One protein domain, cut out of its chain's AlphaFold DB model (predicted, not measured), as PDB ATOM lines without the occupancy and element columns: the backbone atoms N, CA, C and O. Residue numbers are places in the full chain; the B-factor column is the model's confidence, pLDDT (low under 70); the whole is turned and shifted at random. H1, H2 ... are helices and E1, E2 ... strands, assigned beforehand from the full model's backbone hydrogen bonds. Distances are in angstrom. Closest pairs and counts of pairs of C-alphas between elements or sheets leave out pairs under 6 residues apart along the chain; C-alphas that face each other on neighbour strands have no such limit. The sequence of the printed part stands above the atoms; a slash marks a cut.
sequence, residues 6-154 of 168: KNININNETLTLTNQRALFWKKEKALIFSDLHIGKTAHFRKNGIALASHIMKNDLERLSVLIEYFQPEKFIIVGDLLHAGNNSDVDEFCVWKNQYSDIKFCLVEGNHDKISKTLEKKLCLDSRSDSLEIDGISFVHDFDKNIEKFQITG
ATOM      1  N   LYS A   6     119.298 166.364  94.845       98.38
ATOM      2  CA  LYS A   6     118.420 167.520  95.043       98.38
ATOM      3  C   LYS A   6     117.345 167.184  96.066       98.38
ATOM      4  O   LYS A   6     116.647 166.189  95.913       98.38
ATOM      5  N   ASN A   7     117.180 168.045  97.061       98.50
ATOM      6  CA  ASN A   7     116.139 167.876  98.065       98.50
ATOM      7  C   ASN A   7     114.820 168.485  97.584       98.50
ATOM      8  O   ASN A   7     114.809 169.565  96.985       98.50
ATOM      9  N   ILE A   8     113.725 167.797  97.880       97.69
ATOM     10  CA  ILE A   8     112.352 168.287  97.756       97.69
ATOM     11  C   ILE A   8     111.633 168.078  99.090       97.69
ATOM     12  O   ILE A   8     112.005 167.190  99.856       97.69
ATOM     13  N   ASN A   9     110.610 168.888  99.355       97.00
ATOM     14  CA  ASN A   9     109.788 168.760 100.555       97.00
ATOM     15  C   ASN A   9     108.368 168.354 100.164       97.00
ATOM     16  O   ASN A   9     107.752 169.026  99.336       97.00
ATOM     17  N   ILE A  10     107.867 167.281 100.768       95.19
ATOM     18  CA  ILE A  10     106.517 166.741 100.575       95.19
ATOM     19  C   ILE A  10     105.951 166.447 101.961       95.19
ATOM     20  O   ILE A  10     106.594 165.740 102.719       95.19
ATOM     21  N   ASN A  11     104.781 166.983 102.316       91.12
ATOM     22  CA  ASN A  11     104.128 166.725 103.613       91.12
ATOM     23  C   ASN A  11     105.055 166.887 104.842       91.12
ATOM     24  O   ASN A  11     105.008 166.088 105.768       91.12
ATOM     25  N   ASN A  12     105.895 167.932 104.856       92.56
ATOM     26  CA  ASN A  12     106.936 168.197 105.870       92.56
ATOM     27  C   ASN A  12     108.102 167.192 105.923       92.56
ATOM     28  O   ASN A  12     108.977 167.315 106.778       92.56
ATOM     29  N   GLU A  13     108.171 166.262 104.978       95.94
ATOM     30  CA  GLU A  13     109.262 165.308 104.823       95.94
ATOM     31  C   GLU A  13     110.236 165.766 103.737       95.94
ATOM     32  O   GLU A  13     109.835 166.235 102.668       95.94
ATOM     33  N   THR A  14     111.536 165.615 103.991       97.62
ATOM     34  CA  THR A  14     112.576 165.907 102.999       97.62
ATOM     35  C   THR A  14     112.975 164.635 102.260       97.62
ATOM     36  O   THR A  14     113.610 163.737 102.827       97.62
ATOM     37  N   LEU A  15     112.672 164.597 100.963       98.25
ATOM     38  CA  LEU A  15     113.083 163.534 100.050       98.25
ATOM     39  C   LEU A  15     114.283 164.003  99.224       98.25
ATOM     40  O   LEU A  15     114.274 165.087  98.637       98.25
ATOM     41  N   THR A  16     115.324 163.179  99.168       98.62
ATOM     42  CA  THR A  16     116.551 163.463  98.417       98.62
ATOM     43  C   THR A  16     116.516 162.718  97.090       98.62
ATOM     44  O   THR A  16     116.737 161.512  97.043       98.62
ATOM     45  N   LEU A  17     116.257 163.424  95.996       98.31
ATOM     46  CA  LEU A  17     116.332 162.868  94.646       98.31
ATOM     47  C   LEU A  17     117.795 162.708  94.228       98.31
ATOM     48  O   LEU A  17     118.619 163.571  94.542       98.31
ATOM     49  N   THR A  18     118.117 161.664  93.463       98.19
ATOM     50  CA  THR A  18     119.439 161.492  92.844       98.19
ATOM     51  C   THR A  18     119.352 161.329  91.326       98.19
ATOM     52  O   THR A  18     118.389 160.782  90.792       98.19
ATOM     53  N   ASN A  19     120.407 161.739  90.612       96.94
ATOM     54  CA  ASN A  19     120.590 161.453  89.183       96.94
ATOM     55  C   ASN A  19     120.721 159.949  88.851       96.94
ATOM     56  O   ASN A  19     120.892 159.597  87.688       96.94
ATOM     57  N   GLN A  20     120.654 159.071  89.853       97.19
ATOM     58  CA  GLN A  20     120.763 157.620  89.730       97.19
ATOM     59  C   GLN A  20     119.415 156.881  89.762       97.19
ATOM     60  O   GLN A  20     119.396 155.676  89.995       97.19
ATOM     61  N   ARG A  21     118.303 157.574  89.462       95.75
ATOM     62  CA  ARG A  21     116.949 156.985  89.335       95.75
ATOM     63  C   ARG A  21     116.455 156.316  90.626       95.75
ATOM     64  O   ARG A  21     115.831 155.265  90.597       95.75
ATOM     65  N   ALA A  22     116.755 156.950  91.749       97.75
ATOM     66  CA  ALA A  22     116.269 156.585  93.069       97.75
ATOM     67  C   ALA A  22     116.012 157.865  93.871       97.75
ATOM     68  O   ALA A  22     116.446 158.962  93.488       97.75
ATOM     69  N   LEU A  23     115.336 157.720  95.000       97.69
ATOM     70  CA  LEU A  23     115.212 158.767  96.004       97.69
ATOM     71  C   LEU A  23     115.576 158.202  97.378       97.69
ATOM     72  O   LEU A  23     115.334 157.033  97.663       97.69
ATOM     73  N   PHE A  24     116.187 159.024  98.222       98.75
ATOM     74  CA  PHE A  24     116.538 158.668  99.591       98.75
ATOM     75  C   PHE A  24     115.693 159.474 100.575       98.75
ATOM     76  O   PHE A  24     115.650 160.707 100.509       98.75
ATOM     77  N   TRP A  25     115.041 158.783 101.504       98.50
ATOM     78  CA  TRP A  25     114.271 159.392 102.581       98.50
ATOM     79  C   TRP A  25     115.022 159.227 103.897       98.50
ATOM     80  O   TRP A  25     115.082 158.143 104.476       98.50
ATOM     81  N   LYS A  26     115.619 160.328 104.365       97.69
ATOM     82  CA  LYS A  26     116.542 160.325 105.506       97.69
ATOM     83  C   LYS A  26     115.886 159.889 106.817       97.69
ATOM     84  O   LYS A  26     116.513 159.146 107.564       97.69
ATOM     85  N   LYS A  27     114.660 160.350 107.092       97.62
ATOM     86  CA  LYS A  27     113.909 160.005 108.313       97.62
ATOM     87  C   LYS A  27     113.722 158.493 108.432       97.62
ATOM     88  O   LYS A  27     114.050 157.912 109.457       97.62
ATOM     89  N   GLU A  28     113.312 157.876 107.330       98.06
ATOM     90  CA  GLU A  28     113.081 156.436 107.226       98.06
ATOM     91  C   GLU A  28     114.352 155.624 106.945       98.06
ATOM     92  O   GLU A  28     114.284 154.397 106.865       98.06
ATOM     93  N   LYS A  29     115.498 156.291 106.736       98.31
ATOM     94  CA  LYS A  29     116.747 155.701 106.226       98.31
ATOM     95  C   LYS A  29     116.488 154.758 105.046       98.31
ATOM     96  O   LYS A  29     117.053 153.668 104.961       98.31
ATOM     97  N   ALA A  30     115.600 155.180 104.150       98.56
ATOM     98  CA  ALA A  30     115.079 154.348 103.079       98.56
ATOM     99  C   ALA A  30     115.631 154.782 101.723       98.56
ATOM    100  O   ALA A  30     115.519 155.955 101.356       98.56
ATOM    101  N   LEU A  31     116.175 153.835 100.960       98.62
ATOM    102  CA  LEU A  31     116.402 154.016  99.527       98.62
ATOM    103  C   LEU A  31     115.180 153.499  98.764       98.62
ATOM    104  O   LEU A  31     114.740 152.371  98.965       98.62
ATOM    105  N   ILE A  32     114.616 154.339  97.907       98.69
ATOM    106  CA  ILE A  32     113.308 154.122  97.296       98.69
ATOM    107  C   ILE A  32     113.466 154.176  95.776       98.69
ATOM    108  O   ILE A  32     114.071 155.108  95.235       98.69
ATOM    109  N   PHE A  33     112.956 153.157  95.092       98.12
ATOM    110  CA  PHE A  33     113.037 152.996  93.637       98.12
ATOM    111  C   PHE A  33     111.952 152.031  93.146       98.12
ATOM    112  O   PHE A  33     111.244 151.436  93.949       98.12
ATOM    113  N   SER A  34     111.810 151.879  91.834       96.81
ATOM    114  CA  SER A  34     110.793 151.038  91.192       96.81
ATOM    115  C   SER A  34     111.369 150.380  89.937       96.81
ATOM    116  O   SER A  34     112.416 150.819  89.449       96.81
ATOM    117  N   ASP A  35     110.680 149.367  89.404       93.19
ATOM    118  CA  ASP A  35     110.864 148.874  88.033       93.19
ATOM    119  C   ASP A  35     112.257 148.283  87.740       93.19
ATOM    120  O   ASP A  35     112.850 148.497  86.676       93.19
ATOM    121  N   LEU A  36     112.813 147.526  88.692       90.50
ATOM    122  CA  LEU A  36     114.111 146.865  88.504       90.50
ATOM    123  C   LEU A  36     114.025 145.705  87.497       90.50
ATOM    124  O   LEU A  36     114.991 145.430  86.784       90.50
ATOM    125  N   HIS A  37     112.866 145.039  87.411       87.81
ATOM    126  CA  HIS A  37     112.552 143.992  86.435       87.81
ATOM    127  C   HIS A  37     113.602 142.872  86.319       87.81
ATOM    128  O   HIS A  37     114.005 142.470  85.217       87.81
ATOM    129  N   ILE A  38     114.032 142.316  87.449       84.06
ATOM    130  CA  ILE A  38     114.976 141.195  87.482       84.06
ATOM    131  C   ILE A  38     114.419 140.027  86.653       84.06
ATOM    132  O   ILE A  38     113.237 139.670  86.735       84.06
ATOM    133  N   GLY A  39     115.268 139.427  85.818       77.88
ATOM    134  CA  GLY A  39     114.887 138.323  84.935       77.88
ATOM    135  C   GLY A  39     114.402 138.732  83.549       77.88
ATOM    136  O   GLY A  39     114.227 137.861  82.693       77.88
ATOM    137  N   LYS A  40     114.220 140.030  83.273       77.75
ATOM    138  CA  LYS A  40     113.828 140.516  81.940       77.75
ATOM    139  C   LYS A  40     114.850 140.109  80.880       77.75
ATOM    140  O   LYS A  40     114.478 139.584  79.830       77.75
ATOM    141  N   THR A  41     116.141 140.274  81.168       74.00
ATOM    142  CA  THR A  41     117.203 139.945  80.205       74.00
ATOM    143  C   THR A  41     117.291 138.447  79.933       74.00
ATOM    144  O   THR A  41     117.419 138.043  78.774       74.00
ATOM    145  N   ALA A  42     117.192 137.608  80.969       68.38
ATOM    146  CA  ALA A  42     117.151 136.157  80.821       68.38
ATOM    147  C   ALA A  42     115.921 135.704  80.016       68.38
ATOM    148  O   ALA A  42     116.040 134.864  79.122       68.38
ATOM    149  N   HIS A  43     114.756 136.302  80.276       72.69
ATOM    150  CA  HIS A  43     113.516 135.990  79.568       72.69
ATOM    151  C   HIS A  43     113.595 136.310  78.068       72.69
ATOM    152  O   HIS A  43     113.282 135.452  77.244       72.69
ATOM    153  N   PHE A  44     114.057 137.504  77.686       75.50
ATOM    154  CA  PHE A  44     114.198 137.867  76.269       75.50
ATOM    155  C   PHE A  44     115.239 137.006  75.543       75.50
ATOM    156  O   PHE A  44     114.965 136.542  74.435       75.50
ATOM    157  N   ARG A  45     116.373 136.699  76.192       73.94
ATOM    158  CA  ARG A  45     117.396 135.791  75.640       73.94
ATOM    159  C   ARG A  45     116.837 134.396  75.371       73.94
ATOM    160  O   ARG A  45     117.062 133.851  74.293       73.94
ATOM    161  N   LYS A  46     116.056 133.842  76.307       70.88
ATOM    162  CA  LYS A  46     115.385 132.542  76.130       70.88
ATOM    163  C   LYS A  46     114.423 132.534  74.933       70.88
ATOM    164  O   LYS A  46     114.240 131.490  74.319       70.88
ATOM    165  N   ASN A  47     113.849 133.685  74.589       75.69
ATOM    166  CA  ASN A  47     112.939 133.857  73.455       75.69
ATOM    167  C   ASN A  47     113.643 134.364  72.175       75.69
ATOM    168  O   ASN A  47     112.989 134.890  71.279       75.69
ATOM    169  N   GLY A  48     114.970 134.219  72.072       72.62
ATOM    170  CA  GLY A  48     115.728 134.513  70.849       72.62
ATOM    171  C   GLY A  48     116.084 135.987  70.631       72.62
ATOM    172  O   GLY A  48     116.665 136.320  69.601       72.62
ATOM    173  N   ILE A  49     115.787 136.872  71.588       73.56
ATOM    174  CA  ILE A  49     116.166 138.288  71.530       73.56
ATOM    175  C   ILE A  49     117.461 138.482  72.319       73.56
ATOM    176  O   ILE A  49     117.500 138.336  73.543       73.56
ATOM    177  N   ALA A  50     118.537 138.834  71.616       69.44
ATOM    178  CA  ALA A  50     119.829 139.101  72.230       69.44
ATOM    179  C   ALA A  50     119.795 140.425  73.015       69.44
ATOM    180  O   ALA A  50     120.023 141.499  72.466       69.44
ATOM    181  N   LEU A  51     119.515 140.342  74.317       70.19
ATOM    182  CA  LEU A  51     119.758 141.432  75.261       70.19
ATOM    183  C   LEU A  51     121.091 141.231  75.973       70.19
ATOM    184  O   LEU A  51     121.486 140.107  76.291       70.19
ATOM    185  N   ALA A  52     121.773 142.337  76.246       69.25
ATOM    186  CA  ALA A  52     123.056 142.295  76.913       69.25
ATOM    187  C   ALA A  52     122.889 141.978  78.408       69.25
ATOM    188  O   ALA A  52     122.099 142.609  79.109       69.25
ATOM    189  N   SER A  53     123.665 141.015  78.907       66.25
ATOM    190  CA  SER A  53     123.629 140.586  80.312       66.25
ATOM    191  C   SER A  53     124.061 141.677  81.296       66.25
ATOM    192  O   SER A  53     123.683 141.635  82.459       66.25
ATOM    193  N   HIS A  54     124.818 142.680  80.841       74.69
ATOM    194  CA  HIS A  54     125.324 143.746  81.704       74.69
ATOM    195  C   HIS A  54     124.239 144.713  82.200       74.69
ATOM    196  O   HIS A  54     124.526 145.510  83.084       74.69
ATOM    197  N   ILE A  55     123.016 144.680  81.655       80.44
ATOM    198  CA  ILE A  55     121.956 145.622  82.053       80.44
ATOM    199  C   ILE A  55     121.639 145.472  83.545       80.44
ATOM    200  O   ILE A  55     121.763 146.444  84.284       80.44
ATOM    201  N   MET A  56     121.327 144.252  83.999       84.31
ATOM    202  CA  MET A  56     121.035 144.010  85.415       84.31
ATOM    203  C   MET A  56     122.257 144.302  86.288       84.31
ATOM    204  O   MET A  56     122.138 144.976  87.305       84.31
ATOM    205  N   LYS A  57     123.445 143.857  85.864       86.75
ATOM    206  CA  LYS A  57     124.686 144.106  86.599       86.75
ATOM    207  C   LYS A  57     124.936 145.603  86.815       86.75
ATOM    208  O   LYS A  57     125.233 146.009  87.931       86.75
ATOM    209  N   ASN A  58     124.723 146.432  85.793       90.31
ATOM    210  CA  ASN A  58     124.834 147.887  85.902       90.31
ATOM    211  C   ASN A  58     123.809 148.483  86.881       90.31
ATOM    212  O   ASN A  58     124.076 149.515  87.501       90.31
ATOM    213  N   ASP A  59     122.622 147.882  86.997       92.19
ATOM    214  CA  ASP A  59     121.618 148.313  87.966       92.19
ATOM    215  C   ASP A  59     122.012 147.944  89.402       92.19
ATOM    216  O   ASP A  59     121.922 148.803  90.280       92.19
ATOM    217  N   LEU A  60     122.548 146.741  89.627       93.19
ATOM    218  CA  LEU A  60     123.075 146.319  90.933       93.19
ATOM    219  C   LEU A  60     124.314 147.120  91.346       93.19
ATOM    220  O   LEU A  60     124.392 147.576  92.482       93.19
ATOM    221  N   GLU A  61     125.244 147.383  90.425       94.88
ATOM    222  CA  GLU A  61     126.408 148.247  90.672       94.88
ATOM    223  C   GLU A  61     125.982 149.666  91.070       94.88
ATOM    224  O   GLU A  61     126.558 150.269  91.978       94.88
ATOM    225  N   ARG A  62     124.936 150.208  90.432       96.38
ATOM    226  CA  ARG A  62     124.374 151.506  90.821       96.38
ATOM    227  C   ARG A  62     123.789 151.456  92.224       96.38
ATOM    228  O   ARG A  62     124.051 152.367  93.003       96.38
ATOM    229  N   LEU A  63     123.018 150.419  92.546       97.06
ATOM    230  CA  LEU A  63     122.463 150.251  93.887       97.06
ATOM    231  C   LEU A  63     123.574 150.115  94.935       97.06
ATOM    232  O   LEU A  63     123.488 150.790  95.953       97.06
ATOM    233  N   SER A  64     124.646 149.363  94.671       97.38
ATOM    234  CA  SER A  64     125.823 149.282  95.552       97.38
ATOM    235  C   SER A  64     126.424 150.655  95.845       97.38
ATOM    236  O   SER A  64     126.623 151.010  97.004       97.38
ATOM    237  N   VAL A  65     126.633 151.472  94.811       97.94
ATOM    238  CA  VAL A  65     127.151 152.841  94.974       97.94
ATOM    239  C   VAL A  65     126.188 153.720  95.784       97.94
ATOM    240  O   VAL A  65     126.624 154.554  96.578       97.94
ATOM    241  N   LEU A  66     124.873 153.547  95.614       98.44
ATOM    242  CA  LEU A  66     123.867 154.272  96.395       98.44
ATOM    243  C   LEU A  66     123.791 153.801  97.850       98.44
ATOM    244  O   LEU A  66     123.595 154.638  98.730       98.44
ATOM    245  N   ILE A  67     123.976 152.504  98.113       98.12
ATOM    246  CA  ILE A  67     124.079 151.952  99.468       98.12
ATOM    247  C   ILE A  67     125.275 152.577 100.187       98.12
ATOM    248  O   ILE A  67     125.115 153.091 101.290       98.12
ATOM    249  N   GLU A  68     126.451 152.592  99.558       97.50
ATOM    250  CA  GLU A  68     127.660 153.182 100.147       97.50
ATOM    251  C   GLU A  68     127.492 154.680 100.433       97.50
ATOM    252  O   GLU A  68     127.928 155.166 101.475       97.50
ATOM    253  N   TYR A  69     126.838 155.412  99.526       98.25
ATOM    254  CA  TYR A  69     126.667 156.859  99.648       98.25
ATOM    255  C   TYR A  69     125.613 157.267 100.684       98.25
ATOM    256  O   TYR A  69     125.826 158.221 101.431       98.25
ATOM    257  N   PHE A  70     124.460 156.593 100.706       98.31
ATOM    258  CA  PHE A  70     123.326 156.974 101.555       98.31
ATOM    259  C   PHE A  70     123.225 156.179 102.858       98.31
ATOM    260  O   PHE A  70     122.536 156.632 103.769       98.31
ATOM    261  N   GLN A  71     123.884 155.020 102.945       98.00
ATOM    262  CA  GLN A  71     123.821 154.094 104.081       98.00
ATOM    263  C   GLN A  71     122.376 153.816 104.552       98.00
ATOM    264  O   GLN A  71     122.042 154.069 105.713       98.00
ATOM    265  N   PRO A  72     121.480 153.354 103.656       98.44
ATOM    266  CA  PRO A  72     120.102 153.054 104.025       98.44
ATOM    267  C   PRO A  72     120.022 151.822 104.939       98.44
ATOM    268  O   PRO A  72     120.827 150.904 104.830       98.44
ATOM    269  N   GLU A  73     118.993 151.773 105.785       98.31
ATOM    270  CA  GLU A  73     118.637 150.589 106.589       98.31
ATOM    271  C   GLU A  73     117.534 149.752 105.926       98.31
ATOM    272  O   GLU A  73     117.306 148.597 106.286       98.31
ATOM    273  N   LYS A  74     116.827 150.323 104.943       97.88
ATOM    274  CA  LYS A  74     115.812 149.605 104.172       97.88
ATOM    275  C   LYS A  74     115.693 150.104 102.742       97.88
ATOM    276  O   LYS A  74     116.001 151.254 102.428       97.88
ATOM    277  N   PHE A  75     115.178 149.235 101.892       98.00
ATOM    278  CA  PHE A  75     114.673 149.550 100.572       98.00
ATOM    279  C   PHE A  75     113.153 149.548 100.583       98.00
ATOM    280  O   PHE A  75     112.547 148.650 101.162       98.00
ATOM    281  N   ILE A  76     112.556 150.527  99.906       98.38
ATOM    282  CA  ILE A  76     111.141 150.491  99.526       98.38
ATOM    283  C   ILE A  76     111.102 150.411  98.003       98.38
ATOM    284  O   ILE A  76     111.425 151.375  97.308       98.38
ATOM    285  N   ILE A  77     110.757 149.234  97.502       97.69
ATOM    286  CA  ILE A  77     110.689 148.934  96.077       97.69
ATOM    287  C   ILE A  77     109.234 149.107  95.660       97.69
ATOM    288  O   ILE A  77     108.380 148.353  96.115       97.69
ATOM    289  N   VAL A  78     108.940 150.114  94.843       97.88
ATOM    290  CA  VAL A  78     107.573 150.514  94.473       97.88
ATOM    291  C   VAL A  78     107.109 149.775  93.219       97.88
ATOM    292  O   VAL A  78     106.718 150.369  92.221       97.88
ATOM    293  N   GLY A  79     107.166 148.453  93.302       94.44
ATOM    294  CA  GLY A  79     106.683 147.516  92.302       94.44
ATOM    295  C   GLY A  79     107.684 147.151  91.224       94.44
ATOM    296  O   GLY A  79     108.761 147.739  91.074       94.44
ATOM    297  N   ASP A  80     107.297 146.109  90.500       92.50
ATOM    298  CA  ASP A  80     107.975 145.541  89.348       92.50
ATOM    299  C   ASP A  80     109.441 145.183  89.625       92.50
ATOM    300  O   ASP A  80     110.355 145.407  88.819       92.50
ATOM    301  N   LEU A  81     109.671 144.561  90.785       90.81
ATOM    302  CA  LEU A  81     110.969 143.998  91.144       90.81
ATOM    303  C   LEU A  81     111.341 142.849  90.204       90.81
ATOM    304  O   LEU A  81     112.495 142.747  89.781       90.81
ATOM    305  N   LEU A  82     110.382 141.986  89.873       86.94
ATOM    306  CA  LEU A  82     110.590 140.818  89.022       86.94
ATOM    307  C   LEU A  82     109.843 140.936  87.700       86.94
ATOM    308  O   LEU A  82     108.701 141.368  87.642       86.94
ATOM    309  N   HIS A  83     110.468 140.447  86.629       76.69
ATOM    310  CA  HIS A  83     109.818 140.339  85.325       76.69
ATOM    311  C   HIS A  83     109.395 138.908  84.977       76.69
ATOM    312  O   HIS A  83     108.348 138.712  84.364       76.69
ATOM    313  N   ALA A  84     110.205 137.895  85.312       69.00
ATOM    314  CA  ALA A  84     109.919 136.527  84.878       69.00
ATOM    315  C   ALA A  84     110.576 135.436  85.733       69.00
ATOM    316  O   ALA A  84     111.720 135.051  85.493       69.00
ATOM    317  N   GLY A  85     109.790 134.838  86.632       70.81
ATOM    318  CA  GLY A  85     110.069 133.533  87.238       70.81
ATOM    319  C   GLY A  85     111.425 133.397  87.937       70.81
ATOM    320  O   GLY A  85     112.111 134.367  88.240       70.81
ATOM    321  N   ASN A  86     111.804 132.152  88.215       78.75
ATOM    322  CA  ASN A  86     113.098 131.821  88.798       78.75
ATOM    323  C   ASN A  86     114.117 131.559  87.679       78.75
ATOM    324  O   ASN A  86     113.933 130.627  86.894       78.75
ATOM    325  N   ASN A  87     115.163 132.377  87.580       81.38
ATOM    326  CA  ASN A  87     116.196 132.275  86.548       81.38
ATOM    327  C   ASN A  87     117.556 132.783  87.078       81.38
ATOM    328  O   ASN A  87     117.643 133.228  88.220       81.38
ATOM    329  N   SER A  88     118.596 132.745  86.241       81.38
ATOM    330  CA  SER A  88     119.961 133.144  86.613       81.38
ATOM    331  C   SER A  88     120.092 134.588  87.107       81.38
ATOM    332  O   SER A  88     120.929 134.858  87.960       81.38
ATOM    333  N   ASP A  89     119.269 135.513  86.605       84.56
ATOM    334  CA  ASP A  89     119.270 136.915  87.039       84.56
ATOM    335  C   ASP A  89     118.789 137.010  88.505       84.56
ATOM    336  O   ASP A  89     119.302 137.805  89.289       84.56
ATOM    337  N   VAL A  90     117.847 136.146  88.912       85.75
ATOM    338  CA  VAL A  90     117.405 136.043  90.317       85.75
ATOM    339  C   VAL A  90     118.522 135.495  91.201       85.75
ATOM    340  O   VAL A  90     118.716 135.996  92.303       85.75
ATOM    341  N   ASP A  91     119.267 134.486  90.738       85.81
ATOM    342  CA  ASP A  91     120.420 133.954  91.479       85.81
ATOM    343  C   ASP A  91     121.479 135.032  91.733       85.81
ATOM    344  O   ASP A  91     121.937 135.202  92.864       85.81
ATOM    345  N   GLU A  92     121.834 135.797  90.700       87.44
ATOM    346  CA  GLU A  92     122.805 136.889  90.805       87.44
ATOM    347  C   GLU A  92     122.308 138.008  91.732       87.44
ATOM    348  O   GLU A  92     123.071 138.493  92.571       87.44
ATOM    349  N   PHE A  93     121.019 138.358  91.666       89.44
ATOM    350  CA  PHE A  93     120.415 139.299  92.608       89.44
ATOM    351  C   PHE A  93     120.502 138.810  94.060       89.44
ATOM    352  O   PHE A  93     120.866 139.589  94.937       89.44
ATOM    353  N   CYS A  94     120.214 137.533  94.329       88.12
ATOM    354  CA  CYS A  94     120.327 136.967  95.674       88.12
ATOM    355  C   CYS A  94     121.769 137.027  96.192       88.12
ATOM    356  O   CYS A  94     121.992 137.408  97.340       88.12
ATOM    357  N   VAL A  95     122.757 136.694  95.351       90.81
ATOM    358  CA  VAL A  95     124.183 136.798  95.709       90.81
ATOM    359  C   VAL A  95     124.552 138.236  96.064       90.81
ATOM    360  O   VAL A  95     125.182 138.460  97.095       90.81
ATOM    361  N   TRP A  96     124.133 139.201  95.247       92.69
ATOM    362  CA  TRP A  96     124.362 140.621  95.500       92.69
ATOM    363  C   TRP A  96     123.679 141.097  96.789       92.69
ATOM    364  O   TRP A  96     124.328 141.682  97.651       92.69
ATOM    365  N   LYS A  97     122.393 140.781  96.980       90.62
ATOM    366  CA  LYS A  97     121.632 141.150  98.183       90.62
ATOM    367  C   LYS A  97     122.277 140.597  99.454       90.62
ATOM    368  O   LYS A  97     122.308 141.294 100.466       90.62
ATOM    369  N   ASN A  98     122.818 139.380  99.412       90.19
ATOM    370  CA  ASN A  98     123.468 138.752 100.566       90.19
ATOM    371  C   ASN A  98     124.740 139.481 101.032       90.19
ATOM    372  O   ASN A  98     125.192 139.242 102.147       90.19
ATOM    373  N   GLN A  99     125.302 140.385 100.222       93.62
ATOM    374  CA  GLN A  99     126.397 141.271 100.640       93.62
ATOM    375  C   GLN A  99     125.917 142.393 101.578       93.62
ATOM    376  O   GLN A  99     126.735 143.025 102.242       93.62
ATOM    377  N   TYR A 100     124.603 142.626 101.653       93.75
ATOM    378  CA  TYR A 100     123.964 143.713 102.394       93.75
ATOM    379  C   TYR A 100     122.872 143.174 103.331       93.75
ATOM    380  O   TYR A 100     121.708 143.574 103.254       93.75
ATOM    381  N   SER A 101     123.240 142.238 104.212       89.19
ATOM    382  CA  SER A 101     122.308 141.527 105.104       89.19
ATOM    383  C   SER A 101     121.515 142.427 106.052       89.19
ATOM    384  O   SER A 101     120.425 142.048 106.469       89.19
ATOM    385  N   ASP A 102     122.047 143.604 106.378       92.56
ATOM    386  CA  ASP A 102     121.440 144.524 107.344       92.56
ATOM    387  C   ASP A 102     120.371 145.432 106.715       92.56
ATOM    388  O   ASP A 102     119.628 146.106 107.428       92.56
ATOM    389  N   ILE A 103     120.273 145.446 105.380       96.56
ATOM    390  CA  ILE A 103     119.275 146.231 104.655       96.56
ATOM    391  C   ILE A 103     118.007 145.403 104.499       96.56
ATOM    392  O   ILE A 103     118.020 144.336 103.879       96.56
ATOM    393  N   LYS A 104     116.889 145.937 104.991       95.94
ATOM    394  CA  LYS A 104     115.565 145.325 104.819       95.94
ATOM    395  C   LYS A 104     115.001 145.596 103.430       95.94
ATOM    396  O   LYS A 104     115.035 146.731 102.968       95.94
ATOM    397  N   PHE A 105     114.441 144.595 102.767       94.88
ATOM    398  CA  PHE A 105     113.854 144.713 101.432       94.88
ATOM    399  C   PHE A 105     112.328 144.680 101.533       94.88
ATOM    400  O   PHE A 105     111.732 143.613 101.680       94.88
ATOM    401  N   CYS A 106     111.702 145.853 101.436       96.06
ATOM    402  CA  CYS A 106     110.252 146.007 101.433       96.06
ATOM    403  C   CYS A 106     109.757 146.180  99.992       96.06
ATOM    404  O   CYS A 106     110.110 147.160  99.334       96.06
ATOM    405  N   LEU A 107     108.936 145.250  99.508       96.25
ATOM    406  CA  LEU A 107     108.303 145.334  98.193       96.25
ATOM    407  C   LEU A 107     106.856 145.817  98.329       96.25
ATOM    408  O   LEU A 107     106.039 145.150  98.958       96.25
ATOM    409  N   VAL A 108     106.543 146.947  97.707       97.00
ATOM    410  CA  VAL A 108     105.171 147.294  97.332       97.00
ATOM    411  C   VAL A 108     104.924 146.667  95.969       97.00
ATOM    412  O   VAL A 108     105.713 146.896  95.065       97.00
ATOM    413  N   GLU A 109     103.911 145.827  95.825       94.56
ATOM    414  CA  GLU A 109     103.754 144.990  94.635       94.56
ATOM    415  C   GLU A 109     103.365 145.781  93.380       94.56
ATOM    416  O   GLU A 109     102.478 146.633  93.413       94.56
ATOM    417  N   GLY A 110     104.018 145.459  92.262       92.75
ATOM    418  CA  GLY A 110     103.626 145.900  90.926       92.75
ATOM    419  C   GLY A 110     102.859 144.836  90.146       92.75
ATOM    420  O   GLY A 110     102.717 143.683  90.564       92.75
ATOM    421  N   ASN A 111     102.369 145.205  88.965       88.56
ATOM    422  CA  ASN A 111     101.555 144.319  88.133       88.56
ATOM    423  C   ASN A 111     102.356 143.131  87.557       88.56
ATOM    424  O   ASN A 111     101.759 142.112  87.172       88.56
ATOM    425  N   HIS A 112     103.690 143.223  87.508       82.31
ATOM    426  CA  HIS A 112     104.568 142.124  87.100       82.31
ATOM    427  C   HIS A 112     105.023 141.216  88.253       82.31
ATOM    428  O   HIS A 112     105.488 140.102  87.985       82.31
ATOM    429  N   ASP A 113     104.815 141.602  89.516       81.88
ATOM    430  CA  ASP A 113     105.282 140.867  90.701       81.88
ATOM    431  C   ASP A 113     104.403 139.652  91.051       81.88
ATOM    432  O   ASP A 113     103.936 139.453  92.174       81.88
ATOM    433  N   LYS A 114     104.223 138.745  90.087       79.88
ATOM    434  CA  LYS A 114     103.588 137.433  90.290       79.88
ATOM    435  C   LYS A 114     104.576 136.463  90.938       79.88
ATOM    436  O   LYS A 114     105.086 135.536  90.303       79.88
ATOM    437  N   ILE A 115     104.874 136.695  92.213       81.81
ATOM    438  CA  ILE A 115     105.883 135.944  92.963       81.81
ATOM    439  C   ILE A 115     105.271 134.650  93.512       81.81
ATOM    440  O   ILE A 115     104.382 134.658  94.357       81.81
ATOM    441  N   SER A 116     105.755 133.501  93.035       81.19
ATOM    442  CA  SER A 116     105.405 132.206  93.639       81.19
ATOM    443  C   SER A 116     106.016 132.066  95.040       81.19
ATOM    444  O   SER A 116     107.115 132.566  95.276       81.19
ATOM    445  N   LYS A 117     105.397 131.277  95.931       79.50
ATOM    446  CA  LYS A 117     105.937 130.983  97.280       79.50
ATOM    447  C   LYS A 117     107.393 130.492  97.269       79.50
ATOM    448  O   LYS A 117     108.160 130.765  98.186       79.50
ATOM    449  N   THR A 118     107.786 129.739  96.240       79.75
ATOM    450  CA  THR A 118     109.168 129.260  96.081       79.75
ATOM    451  C   THR A 118     110.134 130.409  95.795       79.75
ATOM    452  O   THR A 118     111.241 130.432  96.324       79.75
ATOM    453  N   LEU A 119     109.714 131.363  94.964       81.25
ATOM    454  CA  LEU A 119     110.519 132.519  94.581       81.25
ATOM    455  C   LEU A 119     110.594 133.549  95.713       81.25
ATOM    456  O   LEU A 119     111.659 134.095  95.961       81.25
ATOM    457  N   GLU A 120     109.509 133.728  96.458       81.31
ATOM    458  CA  GLU A 120     109.464 134.553  97.669       81.31
ATOM    459  C   GLU A 120     110.518 134.110  98.695       81.31
ATOM    460  O   GLU A 120     111.339 134.914  99.136       81.31
ATOM    461  N   LYS A 121     110.581 132.802  98.986       79.00
ATOM    462  CA  LYS A 121     111.611 132.225  99.867       79.00
ATOM    463  C   LYS A 121     113.033 132.483  99.377       79.00
ATOM    464  O   LYS A 121     113.936 132.596 100.195       79.00
ATOM    465  N   LYS A 122     113.230 132.535  98.058       81.50
ATOM    466  CA  LYS A 122     114.539 132.756  97.439       81.50
ATOM    467  C   LYS A 122     114.954 134.228  97.479       81.50
ATOM    468  O   LYS A 122     116.130 134.517  97.659       81.50
ATOM    469  N   LEU A 123     114.004 135.146  97.319       81.06
ATOM    470  CA  LEU A 123     114.262 136.589  97.332       81.06
ATOM    471  C   LEU A 123     114.514 137.142  98.733       81.06
ATOM    472  O   LEU A 123     115.101 138.216  98.849       81.06
ATOM    473  N   CYS A 124     114.082 136.415  99.771       76.88
ATOM    474  CA  CYS A 124     114.240 136.808 101.171       76.88
ATOM    475  C   CYS A 124     113.780 138.257 101.399       76.88
ATOM    476  O   CYS A 124     114.516 139.068 101.961       76.88
ATOM    477  N   LEU A 125     112.594 138.591 100.879       86.44
ATOM    478  CA  LEU A 125     111.963 139.883 101.124       86.44
ATOM    479  C   LEU A 125     111.563 139.970 102.599       86.44
ATOM    480  O   LEU A 125     111.020 139.012 103.151       86.44
ATOM    481  N   ASP A 126     111.807 141.121 103.213       91.62
ATOM    482  CA  ASP A 126     111.425 141.385 104.601       91.62
ATOM    483  C   ASP A 126     109.929 141.692 104.716       91.62
ATOM    484  O   ASP A 126     109.294 141.365 105.717       91.62
ATOM    485  N   SER A 127     109.347 142.310 103.684       92.38
ATOM    486  CA  SER A 127     107.907 142.547 103.606       92.38
ATOM    487  C   SER A 127     107.420 142.650 102.164       92.38
ATOM    488  O   SER A 127     108.157 143.083 101.274       92.38
ATOM    489  N   ARG A 128     106.147 142.306 101.958       93.69
ATOM    490  CA  ARG A 128     105.426 142.442 100.691       93.69
ATOM    491  C   ARG A 128     104.005 142.931 100.965       93.69
ATOM    492  O   ARG A 128     103.356 142.401 101.868       93.69
ATOM    493  N   SER A 129     103.546 143.937 100.233       94.62
ATOM    494  CA  SER A 129     102.189 144.479 100.363       94.62
ATOM    495  C   SER A 129     101.725 145.148  99.070       94.62
ATOM    496  O   SER A 129     102.545 145.640  98.303       94.62
ATOM    497  N   ASP A 130     100.414 145.223  98.842       94.50
ATOM    498  CA  ASP A 130      99.854 145.926  97.674       94.50
ATOM    499  C   ASP A 130     100.059 147.450  97.752       94.50
ATOM    500  O   ASP A 130     100.109 148.151  96.744       94.50
ATOM    501  N   SER A 131     100.179 147.978  98.969       96.31
ATOM    502  CA  SER A 131     100.471 149.380  99.240       96.31
ATOM    503  C   SER A 131     101.239 149.531 100.549       96.31
ATOM    504  O   SER A 131     101.285 148.621 101.384       96.31
ATOM    505  N   LEU A 132     101.869 150.686 100.731       97.44
ATOM    506  CA  LEU A 132     102.519 151.072 101.979       97.44
ATOM    507  C   LEU A 132     102.216 152.541 102.257       97.44
ATOM    508  O   LEU A 132     102.223 153.363 101.349       97.44
ATOM    509  N   GLU A 133     101.968 152.884 103.514       96.69
ATOM    510  CA  GLU A 133     101.754 154.266 103.925       96.69
ATOM    511  C   GLU A 133     102.684 154.625 105.075       96.69
ATOM    512  O   GLU A 133     102.754 153.910 106.075       96.69
ATOM    513  N   ILE A 134     103.396 155.740 104.923       96.44
ATOM    514  CA  ILE A 134     104.296 156.284 105.938       96.44
ATOM    515  C   ILE A 134     104.152 157.807 105.904       96.44
ATOM    516  O   ILE A 134     104.265 158.408 104.840       96.44
ATOM    517  N   ASP A 135     103.875 158.429 107.053       94.56
ATOM    518  CA  ASP A 135     103.812 159.893 107.216       94.56
ATOM    519  C   ASP A 135     102.957 160.631 106.164       94.56
ATOM    520  O   ASP A 135     103.310 161.697 105.659       94.56
ATOM    521  N   GLY A 136     101.809 160.052 105.802       93.81
ATOM    522  CA  GLY A 136     100.895 160.647 104.821       93.81
ATOM    523  C   GLY A 136     101.387 160.585 103.369       93.81
ATOM    524  O   GLY A 136     100.793 161.233 102.506       93.81
ATOM    525  N   ILE A 137     102.444 159.820 103.091       97.44
ATOM    526  CA  ILE A 137     102.887 159.438 101.748       97.44
ATOM    527  C   ILE A 137     102.447 157.996 101.495       97.44
ATOM    528  O   ILE A 137     102.723 157.099 102.294       97.44
ATOM    529  N   SER A 138     101.759 157.780 100.376       97.88
ATOM    530  CA  SER A 138     101.340 156.461  99.916       97.88
ATOM    531  C   SER A 138     102.305 155.945  98.850       97.88
ATOM    532  O   SER A 138     102.676 156.663  97.924       97.88
ATOM    533  N   PHE A 139     102.723 154.697  98.986       98.25
ATOM    534  CA  PHE A 139     103.497 153.965  97.999       98.25
ATOM    535  C   PHE A 139     102.572 152.939  97.363       98.25
ATOM    536  O   PHE A 139     102.067 152.047  98.050       98.25
ATOM    537  N   VAL A 140     102.363 153.086  96.061       97.50
ATOM    538  CA  VAL A 140     101.567 152.195  95.210       97.50
ATOM    539  C   VAL A 140     102.244 152.139  93.851       97.50
ATOM    540  O   VAL A 140     102.736 153.160  93.379       97.50
ATOM    541  N   HIS A 141     102.328 150.965  93.228       96.94
ATOM    542  CA  HIS A 141     103.022 150.851  91.944       96.94
ATOM    543  C   HIS A 141     102.306 151.638  90.841       96.94
ATOM    544  O   HIS A 141     102.913 152.491  90.189       96.94
ATOM    545  N   ASP A 142     101.003 151.395  90.707       95.81
ATOM    546  CA  ASP A 142     100.112 152.109  89.803       95.81
ATOM    547  C   ASP A 142      99.437 153.277  90.516       95.81
ATOM    548  O   ASP A 142      98.920 153.132  91.624       95.81
ATOM    549  N   PHE A 143      99.412 154.438  89.860       95.75
ATOM    550  CA  PHE A 143      98.736 155.615  90.394       95.75
ATOM    551  C   PHE A 143      97.236 155.355  90.584       95.75
ATOM    552  O   PHE A 143      96.517 155.062  89.623       95.75
ATOM    553  N   ASP A 144      96.751 155.544  91.811       94.81
ATOM    554  CA  ASP A 144      95.343 155.391  92.158       94.81
ATOM    555  C   ASP A 144      94.700 156.756  92.418       94.81
ATOM    556  O   ASP A 144      94.920 157.403  93.441       94.81
ATOM    557  N   LYS A 145      93.827 157.181  91.504       95.06
ATOM    558  CA  LYS A 145      93.070 158.437  91.617       95.06
ATOM    559  C   LYS A 145      92.178 158.531  92.865       95.06
ATOM    560  O   LYS A 145      91.725 159.627  93.180       95.06
ATOM    561  N   ASN A 146      91.870 157.412  93.522       95.44
ATOM    562  CA  ASN A 146      91.030 157.382  94.720       95.44
ATOM    563  C   ASN A 146      91.836 157.620  96.009       95.44
ATOM    564  O   ASN A 146      91.246 157.851  97.063       95.44
ATOM    565  N   ILE A 147      93.170 157.570  95.942       93.12
ATOM    566  CA  ILE A 147      94.049 157.880  97.070       93.12
ATOM    567  C   ILE A 147      94.355 159.381  97.040       93.12
ATOM    568  O   ILE A 147      95.121 159.861  96.208       93.12
ATOM    569  N   GLU A 148      93.779 160.124  97.987       93.94
ATOM    570  CA  GLU A 148      93.963 161.582  98.102       93.94
ATOM    571  C   GLU A 148      95.363 161.990  98.598       93.94
ATOM    572  O   GLU A 148      95.783 163.137  98.440       93.94
ATOM    573  N   LYS A 149      96.092 161.058  99.223       94.94
ATOM    574  CA  LYS A 149      97.447 161.281  99.748       94.94
ATOM    575  C   LYS A 149      98.450 161.436  98.606       94.94
ATOM    576  O   LYS A 149      98.235 160.948  97.500       94.94
ATOM    577  N   PHE A 150      99.586 162.073  98.891       96.56
ATOM    578  CA  PHE A 150     100.680 162.133  97.923       96.56
ATOM    579  C   PHE A 150     101.189 160.719  97.636       96.56
ATOM    580  O   PHE A 150     101.500 159.980  98.572       96.56
ATOM    581  N   GLN A 151     101.281 160.360  96.357       97.44
ATOM    582  CA  GLN A 151     101.690 159.028  95.930       97.44
ATOM    583  C   GLN A 151     103.103 159.040  95.354       97.44
ATOM    584  O   GLN A 151     103.432 159.860  94.495       97.44
ATOM    585  N   ILE A 152     103.927 158.101  95.804       97.69
ATOM    586  CA  ILE A 152     105.157 157.710  95.118       97.69
ATOM    587  C   ILE A 152     104.826 156.446  94.333       97.69
ATOM    588  O   ILE A 152     104.444 155.444  94.934       97.69
ATOM    589  N   THR A 153     104.966 156.519  93.007       97.50
ATOM    590  CA  THR A 153     104.557 155.460  92.077       97.50
ATOM    591  C   THR A 153     105.661 155.079  91.098       97.50
ATOM    592  O   THR A 153     106.643 155.811  90.928       97.50
ATOM    593  N   GLY A 154     105.480 153.932  90.449       95.12
ATOM    594  CA  GLY A 154     106.330 153.404  89.385       95.12
ATOM    595  C   GLY A 154     105.613 153.395  88.035       95.12
ATOM    596  O   GLY A 154     104.983 154.389  87.656       95.12
TER     597      GLY A 154
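AT A GLANCE: This is residues 6 to 154 of the 168 residues of the protein "Metallophosphoesterase, DNA ligase-associated" of Chryseobacterium indoltheticum (UniProt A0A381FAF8). A strongly twisted wall of seven strands, E1 to E7, runs through the domain, with H2 and H3 side by side along one side of it and a small three-stranded sheet, E8 to E10, across from H2 by the last residues of E5 and E6. H1 lies at one far end of the longest axis and the E1-E2 hairpin at the other, while H4 meets H3 at a slant. The printed part has 149 residues, with four named helices and ten named strands in the order E1 E2 E3 E4 H1 H2 E5 H3 E6 H4 E7 E8 E9 E10, and its class is mixed, helices and strands. The large sheet, in the order E1 to E7, and the small one, E8 E9 E10, are both mixed. The whole is compact, with a radius of gyration of the C-alphas of 15.4 A and spans of 48 by 35 by 27 A.

HOW THE PARTS SIT: E1, residues 6 to 10, E2, 13 to 18, E3, 22 to 25, and E4, 30 to 33, form a meander, each strand the antiparallel neighbour of the one before; N 8 and O 15 are 2.9 A apart, N 16 and O 24 2.8 A, N 23 and O 32 2.9 A. Three right-handed strand-helix-strand units, parallel neighbour strands with helices between, follow: E4, H1 at 40 to 46, H2 at 54 to 70, E5 at 74 to 78; E5, H3 at 88 to 100, E6 at 104 to 108; E6, H4 at 117 to 123, E7 at 127 to 129. N 76 and O 31 are 3.0 A apart, N 77 and O 106 2.8 A, N 107 and O 127 2.9 A. H2 only grazes the sheet, with residues 62 to 70. H3, the hub, only just touches H1, H2 and H4, with 3 pairs of C-alphas within 8 A each; the closest are Ala 42 and Asp 89, 6.6 A, Leu 60 and Trp 96, 7.4 A, and Cys 94 and Leu 123, 6.3 A. H2 and H3 run the same way at a shallow tilt of 14 degrees. E8, 132 to 134, and E9, 137 to 139, are a hairpin, with N 134 and O 137 3.0 A apart; E10, 150 to 152, is parallel to E9, with N 152 and O 138 2.9 A apart. Every O i to N i+4 pair is within hydrogen-bond range in H1, H2 and H4, and 7 of 9 are in H3.

IN THESE COORDINATES: E1 begins at C-alpha 6, (118.420, 167.520, 95.043). H2 is 23.9 A long, H3 19.4 A and E2 16.2 A. E10 ends at C-alpha 152, (105.157, 157.710, 95.118).

THE WHOLE: The C-alphas farthest apart, of Asn 12 and Gly 48, are 49.4 A apart. The printed part has no cut and no long link. Mean pLDDT of the printed part is 90.4; residues 42, 50, 52 to 53 and 84 are under 70.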